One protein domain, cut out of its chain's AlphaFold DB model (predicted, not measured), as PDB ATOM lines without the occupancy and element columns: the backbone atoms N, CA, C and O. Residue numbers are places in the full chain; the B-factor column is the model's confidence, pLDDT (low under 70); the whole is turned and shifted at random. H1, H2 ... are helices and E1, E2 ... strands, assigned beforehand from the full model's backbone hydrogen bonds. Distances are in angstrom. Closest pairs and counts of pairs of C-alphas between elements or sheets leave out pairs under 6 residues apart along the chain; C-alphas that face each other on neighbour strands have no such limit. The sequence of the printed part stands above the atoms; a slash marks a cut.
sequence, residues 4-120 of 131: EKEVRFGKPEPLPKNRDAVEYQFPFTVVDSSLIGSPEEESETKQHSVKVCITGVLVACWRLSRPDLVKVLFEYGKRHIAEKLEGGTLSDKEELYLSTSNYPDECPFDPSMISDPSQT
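What this domain is: This is residues 4 to 120 of the 131 residues of an uncharacterized protein of ANME-2 cluster archaeon (UniProt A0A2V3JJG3). A strongly twisted sheet of four strands curls round one long helix, H3, and the two short helices H1 and H2 sit at opposite ends of the long inner strands E2 and E3. Past E4, residues 99 to 120 have no named element, and residues 104 to 113 pass over the side of H3 away from the sheet. The printed part has 117 residues, with the order E1, E2, H1, E3, H2, H3, E4; the mixed sheet runs E1, E2, E3, E4, with E3 and E4 parallel and the other neighbours antiparallel. The class is mixed, helices and strands. The whole is compact, with a radius of gyration of the C-alphas of 15.1 A, and its outline is elongated, spanning 48 by 26 by 26 A.

Where its parts are: E1, residues 4 to 9, begins at C-alpha 4 (146.772, 93.167, 45.663) and is 16.2 A long. E2, residues 21 to 32, measures 34.9 A. H1 is residues 41 to 44, 5.4 A. E3, residues 46 to 55, measures 29.9 A, and H2, residues 56 to 62, follows it at once with 10.1 A. H3, residues 66 to 86, is 30.3 A long and starts at C-alpha 66 (124.728, 117.445, 51.575). E4, residues 93 to 98, is 16.8 A long and ends at C-alpha 98 (120.056, 102.269, 51.750).

How they stand to each other: The edge strand E1 forms a hairpin with E2, antiparallel at 140 degrees, with N 6 and O 31 within hydrogen-bond range at 3.0 A. E2 and E3 are antiparallel at 157 degrees; N 26 and O 50 are 2.8 A apart. E3 and the edge strand E4 are parallel at 19 degrees, with N 51 and O 94 at 2.8 A. E3, H2, H3 and E4 make a strand-helix-strand unit, two parallel neighbour strands with helices between, and its crossover is left-handed. H3 on one face of the sheet makes two layers, a helix layer and a sheet layer. Its closest C-alphas to E3 are those of Leu 73 and Val 52, 6.2 A apart; to E4, those of Gly 77 and Leu 96, 7.0 A. E1 and H3 are near each other, with 11 pairs of C-alphas within 10 A. H1 only grazes the sheet with residues 41 to 44, and H2 only grazes it with residues 56 to 61. H2 and H3 are only just apart, closest 8.1 A. Every O i to N i+4 pair is within hydrogen-bond range in H2 and H3; H1 is too short for such a pair.

The domain as a whole: The two C-alphas farthest apart are those of Pro 39 and Cys 61, 48.5 A. The link from E1 to E2 is long, 11 residues, and residues 13 to 14 in it pair antiparallel with residues 24 to 25 of E2. The printed part has no cut. Its mean pLDDT is 94.9, and no printed residue is under 70.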
ATOM      1  N   GLU A   4     147.243  91.902  45.116       90.75
ATOM      2  CA  GLU A   4     146.772  93.167  45.663       90.75
ATOM      3  C   GLU A   4     146.259  94.024  44.503       90.75
ATOM      4  O   GLU A   4     146.868  94.090  43.433       90.75
ATOM      5  N   LYS A   5     145.078  94.609  44.679       92.75
ATOM      6  CA  LYS A   5     144.485  95.544  43.731       92.75
ATOM      7  C   LYS A   5     144.454  96.919  44.363       92.75
ATOM      8  O   LYS A   5     143.947  97.056  45.476       92.75
ATOM      9  N   GLU A   6     144.918  97.925  43.635       95.25
ATOM     10  CA  GLU A   6     144.681  99.315  44.003       95.25
ATOM     11  C   GLU A   6     143.357  99.769  43.384       95.25
ATOM     12  O   GLU A   6     143.108  99.588  42.186       95.25
ATOM     13  N   VAL A   7     142.511 100.371  44.214       96.44
ATOM     14  CA  VAL A   7     141.265 101.015  43.811       96.44
ATOM     15  C   VAL A   7     141.433 102.517  43.960       96.44
ATOM     16  O   VAL A   7     141.687 102.991  45.067       96.44
ATOM     17  N   ARG A   8     141.256 103.274  42.875       96.06
ATOM     18  CA  ARG A   8     141.328 104.745  42.890       96.06
ATOM     19  C   ARG A   8     139.946 105.322  42.630       96.06
ATOM     20  O   ARG A   8     139.350 105.058  41.585       96.06
ATOM     21  N   PHE A   9     139.425 106.096  43.575       96.88
ATOM     22  CA  PHE A   9     138.096 106.688  43.456       96.88
ATOM     23  C   PHE A   9     138.151 108.046  42.756       96.88
ATOM     24  O   PHE A   9     139.046 108.859  42.975       96.88
ATOM     25  N   GLY A  10     137.177 108.276  41.881       95.25
ATOM     26  CA  GLY A  10     137.018 109.523  41.152       95.25
ATOM     27  C   GLY A  10     136.084 110.507  41.851       95.25
ATOM     28  O   GLY A  10     135.640 110.327  42.987       95.25
ATOM     29  N   LYS A  11     135.757 111.582  41.132       96.25
ATOM     30  CA  LYS A  11     134.816 112.594  41.609       96.25
ATOM     31  C   LYS A  11     133.394 112.011  41.685       96.25
ATOM     32  O   LYS A  11     132.942 111.440  40.696       96.25
ATOM     33  N   PRO A  12     132.668 112.191  42.802       96.50
ATOM     34  CA  PRO A  12     131.290 111.733  42.917       96.50
ATOM     35  C   PRO A  12     130.352 112.581  42.054       96.50
ATOM     36  O   PRO A  12     130.470 113.810  41.999       96.50
ATOM     37  N   GLU A  13     129.376 111.928  41.435       96.38
ATOM     38  CA  GLU A  13     128.411 112.557  40.536       96.38
ATOM     39  C   GLU A  13     126.989 112.386  41.086       96.38
ATOM     40  O   GLU A  13     126.543 111.253  41.283       96.38
ATOM     41  N   PRO A  14     126.251 113.478  41.363       96.50
ATOM     42  CA  PRO A  14     124.847 113.365  41.730       96.50
ATOM     43  C   PRO A  14     124.039 112.905  40.515       96.50
ATOM     44  O   PRO A  14     124.162 113.474  39.429       96.50
ATOM     45  N   LEU A  15     123.169 111.918  40.705       95.38
ATOM     46  CA  LEU A  15     122.267 111.463  39.651       95.38
ATOM     47  C   LEU A  15     120.945 112.255  39.664       95.38
ATOM     48  O   LEU A  15     120.544 112.784  40.708       95.38
ATOM     49  N   PRO A  16     120.247 112.365  38.516       91.75
ATOM     50  CA  PRO A  16     118.967 113.062  38.438       91.75
ATOM     51  C   PRO A  16     117.936 112.490  39.416       91.75
ATOM     52  O   PRO A  16     117.726 111.279  39.482       91.75
ATOM     53  N   LYS A  17     117.236 113.368  40.142       86.69
ATOM     54  CA  LYS A  17     116.184 112.959  41.078       86.69
ATOM     55  C   LYS A  17     114.937 112.516  40.308       86.69
ATOM     56  O   LYS A  17     114.163 113.350  39.851       86.69
ATOM     57  N   ASN A  18     114.741 111.206  40.184       85.88
ATOM     58  CA  ASN A  18     113.585 110.587  39.523       85.88
ATOM     59  C   ASN A  18     112.578 109.953  40.509       85.88
ATOM     60  O   ASN A  18     111.517 109.496  40.091       85.88
ATOM     61  N   ARG A  19     112.900 109.927  41.809       87.19
ATOM     62  CA  ARG A  19     112.083 109.360  42.895       87.19
ATOM     63  C   ARG A  19     112.390 110.036  44.234       87.19
ATOM     64  O   ARG A  19     113.242 110.925  44.301       87.19
ATOM     65  N   ASP A  20     111.714 109.616  45.305       91.62
ATOM     66  CA  ASP A  20     112.021 110.065  46.671       91.62
ATOM     67  C   ASP A  20     113.276 109.376  47.237       91.62
ATOM     68  O   ASP A  20     113.245 108.582  48.177       91.62
ATOM     69  N   ALA A  21     114.401 109.648  46.583       93.94
ATOM     70  CA  ALA A  21     115.719 109.183  46.965       93.94
ATOM     71  C   ALA A  21     116.778 110.221  46.581       93.94
ATOM     72  O   ALA A  21     116.546 111.106  45.748       93.94
ATOM     73  N   VAL A  22     117.946 110.095  47.200       96.12
ATOM     74  CA  VAL A  22     119.183 110.752  46.781       96.12
ATOM     75  C   VAL A  22     120.102 109.676  46.219       96.12
ATOM     76  O   VAL A  22     120.282 108.626  46.831       96.12
ATOM     77  N   GLU A  23     120.669 109.935  45.048       97.00
ATOM     78  CA  GLU A  23     121.513 108.982  44.336       97.00
ATOM     79  C   GLU A  23     122.820 109.643  43.924       97.00
ATOM     80  O   GLU A  23     122.822 110.739  43.357       97.00
ATOM     81  N   TYR A  24     123.922 108.952  44.199       97.69
ATOM     82  CA  TYR A  24     125.252 109.331  43.749       97.69
ATOM     83  C   TYR A  24     125.908 108.158  43.032       97.69
ATOM     84  O   TYR A  24     125.803 107.011  43.468       97.69
ATOM     85  N   GLN A  25     126.604 108.470  41.946       97.75
ATOM     86  CA  GLN A  25     127.516 107.560  41.280       97.75
ATOM     87  C   GLN A  25     128.946 107.894  41.704       97.75
ATOM     88  O   GLN A  25     129.372 109.048  41.642       97.75
ATOM     89  N   PHE A  26     129.685 106.874  42.120       97.88
ATOM     90  CA  PHE A  26     131.096 106.966  42.466       97.88
ATOM     91  C   PHE A  26     131.886 106.175  41.420       97.88
ATOM     92  O   PHE A  26     131.899 104.941  41.477       97.88
ATOM     93  N   PRO A  27     132.482 106.845  40.419       97.69
ATOM     94  CA  PRO A  27     133.379 106.183  39.484       97.69
ATOM     95  C   PRO A  27     134.663 105.771  40.208       97.69
ATOM     96  O   PRO A  27     135.139 106.482  41.095       97.69
ATOM     97  N   PHE A  28     135.235 104.639  39.824       97.50
ATOM     98  CA  PHE A  28     136.529 104.198  40.330       97.50
ATOM     99  C   PHE A  28     137.263 103.364  39.293       97.50
ATOM    100  O   PHE A  28     136.663 102.831  38.357       97.50
ATOM    101  N   THR A  29     138.572 103.252  39.464       96.88
ATOM    102  CA  THR A  29     139.393 102.343  38.677       96.88
ATOM    103  C   THR A  29     139.994 101.261  39.549       96.88
ATOM    104  O   THR A  29     140.164 101.448  40.752       96.88
ATOM    105  N   VAL A  30     140.298 100.124  38.930       96.12
ATOM    106  CA  VAL A  30     140.977  98.998  39.569       96.12
ATOM    107  C   VAL A  30     142.161  98.597  38.704       96.12
ATOM    108  O   VAL A  30     141.996  98.358  37.507       96.12
ATOM    109  N   VAL A  31     143.336  98.486  39.313       95.06
ATOM    110  CA  VAL A  31     144.557  98.000  38.661       95.06
ATOM    111  C   VAL A  31     145.275  97.013  39.574       95.06
ATOM    112  O   VAL A  31     145.095  97.032  40.793       95.06
ATOM    113  N   ASP A  32     146.035  96.083  38.993       93.06
ATOM    114  CA  ASP A  32     146.935  95.253  39.796       93.06
ATOM    115  C   ASP A  32     148.035  96.117  40.405       93.06
ATOM    116  O   ASP A  32     148.711  96.847  39.679       93.06
ATOM    117  N   SER A  33     148.232  96.018  41.719       92.38
ATOM    118  CA  SER A  33     149.251  96.804  42.406       92.38
ATOM    119  C   SER A  33     150.657  96.507  41.874       92.38
ATOM    120  O   SER A  33     151.522  97.377  41.935       92.38
ATOM    121  N   SER A  34     150.898  95.324  41.288       91.75
ATOM    122  CA  SER A  34     152.191  94.994  40.672       91.75
ATOM    123  C   SER A  34     152.472  95.728  39.358       91.75
ATOM    124  O   SER A  34     153.606  95.697  38.888       91.75
ATOM    125  N   LEU A  35     151.451  96.317  38.728       91.62
ATOM    126  CA  LEU A  35     151.565  97.005  37.437       91.62
ATOM    127  C   LEU A  35     151.724  98.518  37.588       91.62
ATOM    128  O   LEU A  35     151.970  99.201  36.603       91.62
ATOM    129  N   ILE A  36     151.604  99.059  38.801       91.19
ATOM    130  CA  ILE A  36     151.721 100.501  39.030       91.19
ATOM    131  C   ILE A  36     153.129 100.977  38.651       91.19
ATOM    132  O   ILE A  36     154.134 100.463  39.145       91.19
ATOM    133  N   GLY A  37     153.197 101.986  37.784       90.75
ATOM    134  CA  GLY A  37     154.427 102.532  37.218       90.75
ATOM    135  C   GLY A  37     155.005 101.721  36.056       90.75
ATOM    136  O   GLY A  37     156.032 102.124  35.502       90.75
ATOM    137  N   SER A  38     154.381 100.602  35.673       93.69
ATOM    138  CA  SER A  38     154.773  99.836  34.491       93.69
ATOM    139  C   SER A  38     154.102 100.392  33.225       93.69
ATOM    140  O   SER A  38     153.066 101.057  33.308       93.69
ATOM    141  N   PRO A  39     154.659 100.129  32.028       93.94
ATOM    142  CA  PRO A  39     154.021 100.508  30.765       93.94
ATOM    143  C   PRO A  39     152.606  99.933  30.583       93.94
ATOM    144  O   PRO A  39     151.796 100.513  29.866       93.94
ATOM    145  N   GLU A  40     152.312  98.798  31.216       94.06
ATOM    146  CA  GLU A  40     151.037  98.085  31.123       94.06
ATOM    147  C   GLU A  40     149.954  98.614  32.080       94.06
ATOM    148  O   GLU A  40     148.796  98.212  31.934       94.06
ATOM    149  N   GLU A  41     150.285  99.511  33.028       92.44
ATOM    150  CA  GLU A  41     149.335 100.056  34.021       92.44
ATOM    151  C   GLU A  41     148.058 100.561  33.346       92.44
ATOM    152  O   GLU A  41     146.951 100.180  33.728       92.44
ATOM    153  N   GLU A  42     148.207 101.393  32.313       91.50
ATOM    154  CA  GLU A  42     147.079 102.026  31.628       91.50
ATOM    155  C   GLU A  42     146.203 100.994  30.910       91.50
ATOM    156  O   GLU A  42     144.981 101.021  31.049       91.50
ATOM    157  N   SER A  43     146.816 100.048  30.191       93.94
ATOM    158  CA  SER A  43     146.085  99.018  29.445       93.94
ATOM    159  C   SER A  43     145.345  98.020  30.337       93.94
ATOM    160  O   SER A  43     144.323  97.477  29.922       93.94
ATOM    161  N   GLU A  44     145.839  97.781  31.555       93.62
ATOM    162  CA  GLU A  44     145.248  96.833  32.509       93.62
ATOM    163  C   GLU A  44     144.349  97.513  33.557       93.62
ATOM    164  O   GLU A  44     143.676  96.831  34.340       93.62
ATOM    165  N   THR A  45     144.290  98.848  33.568       95.19
ATOM    166  CA  THR A  45     143.392  99.610  34.438       95.19
ATOM    167  C   THR A  45     141.952  99.485  33.952       95.19
ATOM    168  O   THR A  45     141.596  99.905  32.851       95.19
ATOM    169  N   LYS A  46     141.077  98.958  34.812       96.06
ATOM    170  CA  LYS A  46     139.648  98.810  34.518       96.06
ATOM    171  C   LYS A  46     138.836  99.920  35.154       96.06
ATOM    172  O   LYS A  46     139.064 100.271  36.307       96.06
ATOM    173  N   GLN A  47     137.867 100.442  34.410       96.81
ATOM    174  CA  GLN A  47     136.924 101.442  34.901       96.81
ATOM    175  C   GLN A  47     135.644 100.776  35.396       96.81
ATOM    176  O   GLN A  47     135.080  99.917  34.724       96.81
ATOM    177  N   HIS A  48     135.175 101.222  36.553       97.56
ATOM    178  CA  HIS A  48     133.981 100.728  37.217       97.56
ATOM    179  C   HIS A  48     133.187 101.894  37.815       97.56
ATOM    180  O   HIS A  48     133.639 103.043  37.872       97.56
ATOM    181  N   SER A  49     131.983 101.600  38.295       97.69
ATOM    182  CA  SER A  49     131.197 102.556  39.072       97.69
ATOM    183  C   SER A  49     130.348 101.855  40.121       97.69
ATOM    184  O   SER A  49     129.866 100.746  39.898       97.69
ATOM    185  N   VAL A  50     130.141 102.518  41.259       98.25
ATOM    186  CA  VAL A  50     129.136 102.116  42.247       98.25
ATOM    187  C   VAL A  50     128.108 103.222  42.407       98.25
ATOM    188  O   VAL A  50     128.447 104.378  42.665       98.25
ATOM    189  N   LYS A  51     126.836 102.874  42.239       98.19
ATOM    190  CA  LYS A  51     125.709 103.759  42.518       98.19
ATOM    191  C   LYS A  51     125.214 103.491  43.929       98.19
ATOM    192  O   LYS A  51     124.779 102.381  44.225       98.19
ATOM    193  N   VAL A  52     125.223 104.508  44.781       98.00
ATOM    194  CA  VAL A  52     124.652 104.417  46.128       98.00
ATOM    195  C   VAL A  52     123.387 105.262  46.175       98.00
ATOM    196  O   VAL A  52     123.404 106.465  45.908       98.00
ATOM    197  N   CYS A  53     122.279 104.602  46.486       97.38
ATOM    198  CA  CYS A  53     120.957 105.190  46.606       97.38
ATOM    199  C   CYS A  53     120.532 105.180  48.070       97.38
ATOM    200  O   CYS A  53     120.655 104.156  48.734       97.38
ATOM    201  N   ILE A  54     120.008 106.299  48.561       97.81
ATOM    202  CA  ILE A  54     119.437 106.420  49.902       97.81
ATOM    203  C   ILE A  54     118.021 106.989  49.821       97.81
ATOM    204  O   ILE A  54     117.775 107.963  49.105       97.81
ATOM    205  N   THR A  55     117.072 106.390  50.541       97.00
ATOM    206  CA  THR A  55     115.679 106.865  50.547       97.00
ATOM    207  C   THR A  55     115.531 108.228  51.214       97.00
ATOM    208  O   THR A  55     116.273 108.570  52.134       97.00
ATOM    209  N   GLY A  56     114.524 109.003  50.793       95.69
ATOM    210  CA  GLY A  56     114.205 110.296  51.407       95.69
ATOM    211  C   GLY A  56     113.942 110.193  52.913       95.69
ATOM    212  O   GLY A  56     114.404 111.040  53.677       95.69
ATOM    213  N   VAL A  57     113.290 109.109  53.348       96.38
ATOM    214  CA  VAL A  57     113.053 108.815  54.771       96.38
ATOM    215  C   VAL A  57     114.372 108.669  55.530       96.38
ATOM    216  O   VAL A  57     114.564 109.352  56.529       96.38
ATOM    217  N   LEU A  58     115.308 107.844  55.046       97.12
ATOM    218  CA  LEU A  58     116.574 107.624  55.750       97.12
ATOM    219  C   LEU A  58     117.455 108.887  55.757       97.12
ATOM    220  O   LEU A  58     118.063 109.204  56.776       97.12
ATOM    221  N   VAL A  59     117.448 109.674  54.670       96.31
ATOM    222  CA  VAL A  59     118.085 111.006  54.641       96.31
ATOM    223  C   VAL A  59     117.518 111.913  55.739       96.31
ATOM    224  O   VAL A  59     118.277 112.600  56.427       96.31
ATOM    225  N   ALA A  60     116.194 111.913  55.922       95.94
ATOM    226  CA  ALA A  60     115.535 112.708  56.953       95.94
ATOM    227  C   ALA A  60     115.879 112.230  58.374       95.94
ATOM    228  O   ALA A  60     116.006 113.065  59.273       95.94
ATOM    229  N   CYS A  61     116.067 110.921  58.575       96.62
ATOM    230  CA  CYS A  61     116.512 110.366  59.853       96.62
ATOM    231  C   CYS A  61     117.960 110.776  60.176       96.62
ATOM    232  O   CYS A  61     118.234 111.243  61.280       96.62
ATOM    233  N   TRP A  62     118.870 110.698  59.197       97.50
ATOM    234  CA  TRP A  62     120.297 110.984  59.399       97.50
ATOM    235  C   TRP A  62     120.626 112.472  59.562       97.50
ATOM    236  O   TRP A  62     121.634 112.798  60.182       97.50
ATOM    237  N   ARG A  63     119.792 113.379  59.032       96.19
ATOM    238  CA  ARG A  63     119.911 114.846  59.217       96.19
ATOM    239  C   ARG A  63     121.287 115.425  58.854       96.19
ATOM    240  O   ARG A  63     121.703 116.445  59.400       96.19
ATOM    241  N   LEU A  64     121.984 114.788  57.918       96.38
ATOM    242  CA  LEU A  64     123.298 115.222  57.454       96.38
ATOM    243  C   LEU A  64     123.187 116.386  56.469       96.38
ATOM    244  O   LEU A  64     122.228 116.498  55.700       96.38
ATOM    245  N   SER A  65     124.220 117.229  56.441       96.38
ATOM    246  CA  SER A  65     124.404 118.180  55.348       96.38
ATOM    247  C   SER A  65     124.647 117.429  54.030       96.38
ATOM    248  O   SER A  65     125.047 116.265  54.026       96.38
ATOM    249  N   ARG A  66     124.433 118.076  52.877       94.06
ATOM    250  CA  ARG A  66     124.728 117.445  51.575       94.06
ATOM    251  C   ARG A  66     126.187 116.969  51.452       94.06
ATOM    252  O   ARG A  66     126.369 115.830  51.032       94.06
ATOM    253  N   PRO A  67     127.207 117.783  51.789       94.62
ATOM    254  CA  PRO A  67     128.600 117.333  51.763       94.62
ATOM    255  C   PRO A  67     128.860 116.113  52.655       94.62
ATOM    256  O   PRO A  67     129.493 115.158  52.213       94.62
ATOM    257  N   ASP A  68     128.316 116.111  53.872       96.50
ATOM    258  CA  ASP A  68     128.482 114.998  54.812       96.50
ATOM    259  C   ASP A  68     127.771 113.733  54.333       96.50
ATOM    260  O   ASP A  68     128.317 112.635  54.421       96.50
ATOM    261  N   LEU A  69     126.576 113.887  53.756       96.75
ATOM    262  CA  LEU A  69     125.842 112.784  53.154       96.75
ATOM    263  C   LEU A  69     126.663 112.126  52.041       96.75
ATOM    264  O   LEU A  69     126.773 110.907  52.022       96.75
ATOM    265  N   VAL A  70     127.279 112.905  51.144       97.00
ATOM    266  CA  VAL A  70     128.114 112.356  50.058       97.00
ATOM    267  C   VAL A  70     129.266 111.519  50.604       97.00
ATOM    268  O   VAL A  70     129.509 110.427  50.092       97.00
ATOM    269  N   LYS A  71     129.941 111.988  51.659       97.00
ATOM    270  CA  LYS A  71     131.009 111.232  52.326       97.00
ATOM    271  C   LYS A  71     130.500 109.926  52.927       97.00
ATOM    272  O   LYS A  71     131.117 108.882  52.750       97.00
ATOM    273  N   VAL A  72     129.356 109.963  53.600       97.62
ATOM    274  CA  VAL A  72     128.757 108.765  54.197       97.62
ATOM    275  C   VAL A  72     128.339 107.754  53.126       97.62
ATOM    276  O   VAL A  72     128.644 106.571  53.251       97.62
ATOM    277  N   LEU A  73     127.698 108.201  52.041       97.94
ATOM    278  CA  LEU A  73     127.357 107.328  50.912       97.94
ATOM    279  C   LEU A  73     128.611 106.729  50.266       97.94
ATOM    280  O   LEU A  73     128.613 105.550  49.912       97.94
ATOM    281  N   PHE A  74     129.683 107.516  50.163       97.81
ATOM    282  CA  PHE A  74     130.976 107.032  49.701       97.81
ATOM    283  C   PHE A  74     131.549 105.942  50.609       97.81
ATOM    284  O   PHE A  74     131.999 104.925  50.096       97.81
ATOM    285  N   GLU A  75     131.504 106.103  51.933       97.81
ATOM    286  CA  GLU A  75     132.011 105.094  52.873       97.81
ATOM    287  C   GLU A  75     131.293 103.747  52.702       97.81
ATOM    288  O   GLU A  75     131.949 102.706  52.639       97.81
ATOM    289  N   TYR A  76     129.966 103.763  52.539       97.88
ATOM    290  CA  TYR A  76     129.202 102.555  52.217       97.88
ATOM    291  C   TYR A  76     129.606 101.955  50.865       97.88
ATOM    292  O   TYR A  76     129.865 100.754  50.780       97.88
ATOM    293  N   GLY A  77     129.705 102.778  49.815       97.50
ATOM    294  CA  GLY A  77     130.140 102.328  48.491       97.50
ATOM    295  C   GLY A  77     131.544 101.719  48.514       97.50
ATOM    296  O   GLY A  77     131.755 100.638  47.979       97.50
ATOM    297  N   LYS A  78     132.492 102.362  49.200       97.12
ATOM    298  CA  LYS A  78     133.876 101.907  49.357       97.12
ATOM    299  C   LYS A  78     133.953 100.538  50.032       97.12
ATOM    300  O   LYS A  78     134.662  99.667  49.534       97.12
ATOM    301  N   ARG A  79     133.213 100.332  51.128       96.94
ATOM    302  CA  ARG A  79     133.149  99.033  51.824       96.94
ATOM    303  C   ARG A  79     132.547  97.947  50.943       96.94
ATOM    304  O   ARG A  79     133.138  96.883  50.824       96.94
ATOM    305  N   HIS A  80     131.448  98.254  50.254       97.00
ATOM    306  CA  HIS A  80     130.827  97.335  49.296       97.00
ATOM    307  C   HIS A  80     131.806  96.921  48.190       97.00
ATOM    308  O   HIS A  80     131.912  95.742  47.871       97.00
ATOM    309  N   ILE A  81     132.577  97.860  47.629       96.44
ATOM    310  CA  ILE A  81     133.597  97.546  46.616       96.44
ATOM    311  C   ILE A  81     134.721  96.673  47.175       96.44
ATOM    312  O   ILE A  81     135.122  95.722  46.504       96.44
ATOM    313  N   ALA A  82     135.202  96.955  48.388       95.56
ATOM    314  CA  ALA A  82     136.202  96.115  49.043       95.56
ATOM    315  C   ALA A  82     135.688  94.676  49.210       95.56
ATOM    316  O   ALA A  82     136.330  93.746  48.730       95.56
ATOM    317  N   GLU A  83     134.480  94.497  49.751       95.06
ATOM    318  CA  GLU A  83     133.843  93.182  49.912       95.06
ATOM    319  C   GLU A  83     133.663  92.448  48.570       95.06
ATOM    320  O   GLU A  83     133.904  91.244  48.465       95.06
ATOM    321  N   LYS A  84     133.268  93.158  47.505       94.69
ATOM    322  CA  LYS A  84     133.103  92.578  46.161       94.69
ATOM    323  C   LYS A  84     134.421  92.142  45.533       94.69
ATOM    324  O   LYS A  84     134.455  91.106  44.864       94.69
ATOM    325  N   LEU A  85     135.484  92.916  45.734       93.31
ATOM    326  CA  LEU A  85     136.833  92.586  45.275       93.31
ATOM    327  C   LEU A  85     137.412  91.401  46.046       93.31
ATOM    328  O   LEU A  85     137.925  90.481  45.416       93.31
ATOM    329  N   GLU A  86     137.268  91.384  47.371       91.50
ATOM    330  CA  GLU A  86     137.650  90.252  48.225       91.50
ATOM    331  C   GLU A  86     136.836  88.994  47.902       91.50
ATOM    332  O   GLU A  86     137.338  87.882  47.991       91.50
ATOM    333  N   GLY A  87     135.577  89.142  47.495       90.19
ATOM    334  CA  GLY A  87     134.742  88.022  47.068       90.19
ATOM    335  C   GLY A  87     134.964  87.579  45.620       90.19
ATOM    336  O   GLY A  87     134.363  86.591  45.202       90.19
ATOM    337  N   GLY A  88     135.750  88.315  44.823       90.19
ATOM    338  CA  GLY A  88     135.904  88.063  43.386       90.19
ATOM    339  C   GLY A  88     134.604  88.213  42.579       90.19
ATOM    340  O   GLY A  88     134.459  87.600  41.525       90.19
ATOM    341  N   THR A  89     133.642  89.003  43.071       93.69
ATOM    342  CA  THR A  89     132.300  89.179  42.470       93.69
ATOM    343  C   THR A  89     132.045  90.593  41.951       93.69
ATOM    344  O   THR A  89     130.903  90.939  41.649       93.69
ATOM    345  N   LEU A  90     133.093  91.416  41.863       94.50
ATOM    346  CA  LEU A  90     132.987  92.785  41.374       94.50
ATOM    347  C   LEU A  90     132.514  92.829  39.915       94.50
ATOM    348  O   LEU A  90     133.137  92.235  39.034       94.50
ATOM    349  N   SER A  91     131.455  93.596  39.669       95.12
ATOM    350  CA  SER A  91     130.933  93.903  38.337       95.12
ATOM    351  C   SER A  91     131.397  95.285  37.851       95.12
ATOM    352  O   SER A  91     131.887  96.114  38.618       95.12
ATOM    353  N   ASP A  92     131.202  95.581  36.564       95.00
ATOM    354  CA  ASP A  92     131.500  96.909  35.989       95.00
ATOM    355  C   ASP A  92     130.635  98.023  36.610       95.00
ATOM    356  O   ASP A  92     131.051  99.178  36.732       95.00
ATOM    357  N   LYS A  93     129.410  97.666  37.012       96.94
ATOM    358  CA  LYS A  93     128.437  98.556  37.646       96.94
ATOM    359  C   LYS A  93     127.852  97.880  38.875       96.94
ATOM    360  O   LYS A  93     127.142  96.886  38.756       96.94
ATOM    361  N   GLU A  94     128.134  98.449  40.034       98.00
ATOM    362  CA  GLU A  94     127.591  98.018  41.316       98.00
ATOM    363  C   GLU A  94     126.471  98.959  41.763       98.00
ATOM    364  O   GLU A  94     126.483 100.157  41.471       98.00
ATOM    365  N   GLU A  95     125.508  98.427  42.510       97.06
ATOM    366  CA  GLU A  95     124.433  99.220  43.102       97.06
ATOM    367  C   GLU A  95     124.240  98.859  44.572       97.06
ATOM    368  O   GLU A  95     124.175  97.684  44.935       97.06
ATOM    369  N   LEU A  96     124.098  99.884  45.408       96.75
ATOM    370  CA  LEU A  96     123.793  99.758  46.824       96.75
ATOM    371  C   LEU A  96     122.574 100.615  47.161       96.75
ATOM    372  O   LEU A  96     122.480 101.777  46.762       96.75
ATOM    373  N   TYR A  97     121.634 100.035  47.901       96.69
ATOM    374  CA  TYR A  97     120.382 100.684  48.272       96.69
ATOM    375  C   TYR A  97     120.243 100.751  49.792       96.69
ATOM    376  O   TYR A  97     120.228  99.715  50.458       96.69
ATOM    377  N   LEU A  98     120.140 101.967  50.327       97.25
ATOM    378  CA  LEU A  98     120.056 102.269  51.750       97.25
ATOM    379  C   LEU A  98     118.638 102.741  52.108       97.25
ATOM    380  O   LEU A  98     118.162 103.771  51.618       97.25
ATOM    381  N   SER A  99     117.967 102.008  52.988       96.69
ATOM    382  CA  SER A  99     116.651 102.338  53.532       96.69
ATOM    383  C   SER A  99     116.574 102.002  55.020       96.69
ATOM    384  O   SER A  99     117.393 101.265  55.561       96.69
ATOM    385  N   THR A 100     115.542 102.500  55.696       94.94
ATOM    386  CA  THR A 100     115.268 102.180  57.111       94.94
ATOM    387  C   THR A 100     114.975 100.690  57.349       94.94
ATOM    388  O   THR A 100     114.947 100.226  58.482       94.94
ATOM    389  N   SER A 101     114.757  99.906  56.286       94.88
ATOM    390  CA  SER A 101     114.567  98.454  56.369       94.88
ATOM    391  C   SER A 101     115.872  97.655  56.442       94.88
ATOM    392  O   SER A 101     115.823  96.479  56.790       94.88
ATOM    393  N   ASN A 102     117.013  98.235  56.055       95.25
ATOM    394  CA  ASN A 102     118.309  97.546  56.024       95.25
ATOM    395  C   ASN A 102     119.462  98.329  56.677       95.25
ATOM    396  O   ASN A 102     120.538  97.760  56.841       95.25
ATOM    397  N   TYR A 103     119.240  99.577  57.096       94.75
ATOM    398  CA  TYR A 103     120.209 100.391  57.833       94.75
ATOM    399  C   TYR A 103     119.554 101.094  59.027       94.75
ATOM    400  O   TYR A 103     118.347 101.344  58.997       94.75
ATOM    401  N   PRO A 104     120.336 101.414  60.076       93.94
ATOM    402  CA  PRO A 104     119.825 102.104  61.253       93.94
ATOM    403  C   PRO A 104     119.320 103.512  60.926       93.94
ATOM    404  O   PRO A 104     119.875 104.220  60.079       93.94
ATOM    405  N   ASP A 105     118.301 103.938  61.674       93.44
ATOM    406  CA  ASP A 105     117.725 105.283  61.577       93.44
ATOM    407  C   ASP A 105     118.716 106.378  62.006       93.44
ATOM    408  O   ASP A 105     118.588 107.525  61.590       93.44
ATOM    409  N   GLU A 106     119.735 106.041  62.797       94.12
ATOM    410  CA  GLU A 106     120.855 106.927  63.113       94.12
ATOM    411  C   GLU A 106     122.058 106.604  62.220       94.12
ATOM    412  O   GLU A 106     122.391 105.438  62.005       94.12
ATOM    413  N   CYS A 107     122.728 107.637  61.696       95.44
ATOM    414  CA  CYS A 107     123.923 107.447  60.877       95.44
ATOM    415  C   CYS A 107     125.064 106.881  61.745       95.44
ATOM    416  O   CYS A 107     125.489 107.559  62.680       95.44
ATOM    417  N   PRO A 108     125.614 105.691  61.432       95.38
ATOM    418  CA  PRO A 108     126.651 105.061  62.253       95.38
ATOM    419  C   PRO A 108     128.054 105.639  62.007       95.38
ATOM    420  O   PRO A 108     129.026 105.179  62.604       95.38
ATOM    421  N   PHE A 109     128.181 106.608  61.099       96.06
ATOM    422  CA  PHE A 109     129.452 107.191  60.694       96.06
ATOM    423  C   PHE A 109     129.564 108.653  61.100       96.06
ATOM    424  O   PHE A 109     128.611 109.417  60.949       96.06
ATOM    425  N   ASP A 110     130.767 109.037  61.526       95.19
ATOM    426  CA  ASP A 110     131.180 110.429  61.679       95.19
ATOM    427  C   ASP A 110     131.752 110.950  60.340       95.19
ATOM    428  O   ASP A 110     132.830 110.510  59.924       95.19
ATOM    429  N   PRO A 111     131.077 111.893  59.651       95.12
ATOM    430  CA  PRO A 111     131.535 112.433  58.368       95.12
ATOM    431  C   PRO A 111     132.884 113.161  58.429       95.12
ATOM    432  O   PRO A 111     133.550 113.304  57.399       95.12
ATOM    433  N   SER A 112     133.304 113.637  59.606       94.69
ATOM    434  CA  SER A 112     134.592 114.320  59.777       94.69
ATOM    435  C   SER A 112     135.783 113.364  59.657       94.69
ATOM    436  O   SER A 112     136.860 113.773  59.228       94.69
ATOM    437  N   MET A 113     135.555 112.080  59.944       94.25
ATOM    438  CA  MET A 113     136.541 111.003  59.844       94.25
ATOM    439  C   MET A 113     136.607 110.385  58.442       94.25
ATOM    440  O   MET A 113     137.474 109.552  58.178       94.25
ATOM    441  N   ILE A 114     135.699 110.771  57.538       94.00
ATOM    442  CA  ILE A 114     135.642 110.251  56.172       94.00
ATOM    443  C   ILE A 114     136.336 111.228  55.215       94.00
ATOM    444  O   ILE A 114     135.957 112.404  55.092       94.00
ATOM    445  N   SER A 115     137.349 110.709  54.518       90.75
ATOM    446  CA  SER A 115     138.075 111.412  53.458       90.75
ATOM    447  C   SER A 115     137.179 111.762  52.271       90.75
ATOM    448  O   SER A 115     136.145 111.137  52.031       90.75
ATOM    449  N   ASP A 116     137.593 112.765  51.498       89.00
ATOM    450  CA  ASP A 116     136.921 113.080  50.241       89.00
ATOM    451  C   ASP A 116     137.035 111.899  49.254       89.00
ATOM    452  O   ASP A 116     138.130 111.334  49.110       89.00
ATOM    453  N   PRO A 117     135.948 111.529  48.548       85.44
ATOM    454  CA  PRO A 117     135.975 110.406  47.615       85.44
ATOM    455  C   PRO A 117     137.064 110.539  46.547       85.44
ATOM    456  O   PRO A 117     137.768 109.576  46.269       85.44
ATOM    457  N   SER A 118     137.266 111.742  46.002       85.56
ATOM    458  CA  SER A 118     138.189 111.982  44.883       85.56
ATOM    459  C   SER A 118     139.673 111.945  45.259       85.56
ATOM    460  O   SER A 118     140.534 111.996  44.385       85.56
ATOM    461  N   GLN A 119     139.977 111.879  46.555       86.31
ATOM    462  CA  GLN A 119     141.338 111.809  47.095       86.31
ATOM    463  C   GLN A 119     141.623 110.464  47.768       86.31
ATOM    464  O   GLN A 119     142.630 110.318  48.459       86.31
ATOM    465  N   THR A 120     140.727 109.489  47.605       91.81
ATOM    466  CA  THR A 120     140.828 108.202  48.282       91.81
ATOM    467  C   THR A 120     141.291 107.119  47.314       91.81
ATOM    468  O   THR A 120     140.700 106.916  46.251       91.81
TER     469      THR A 120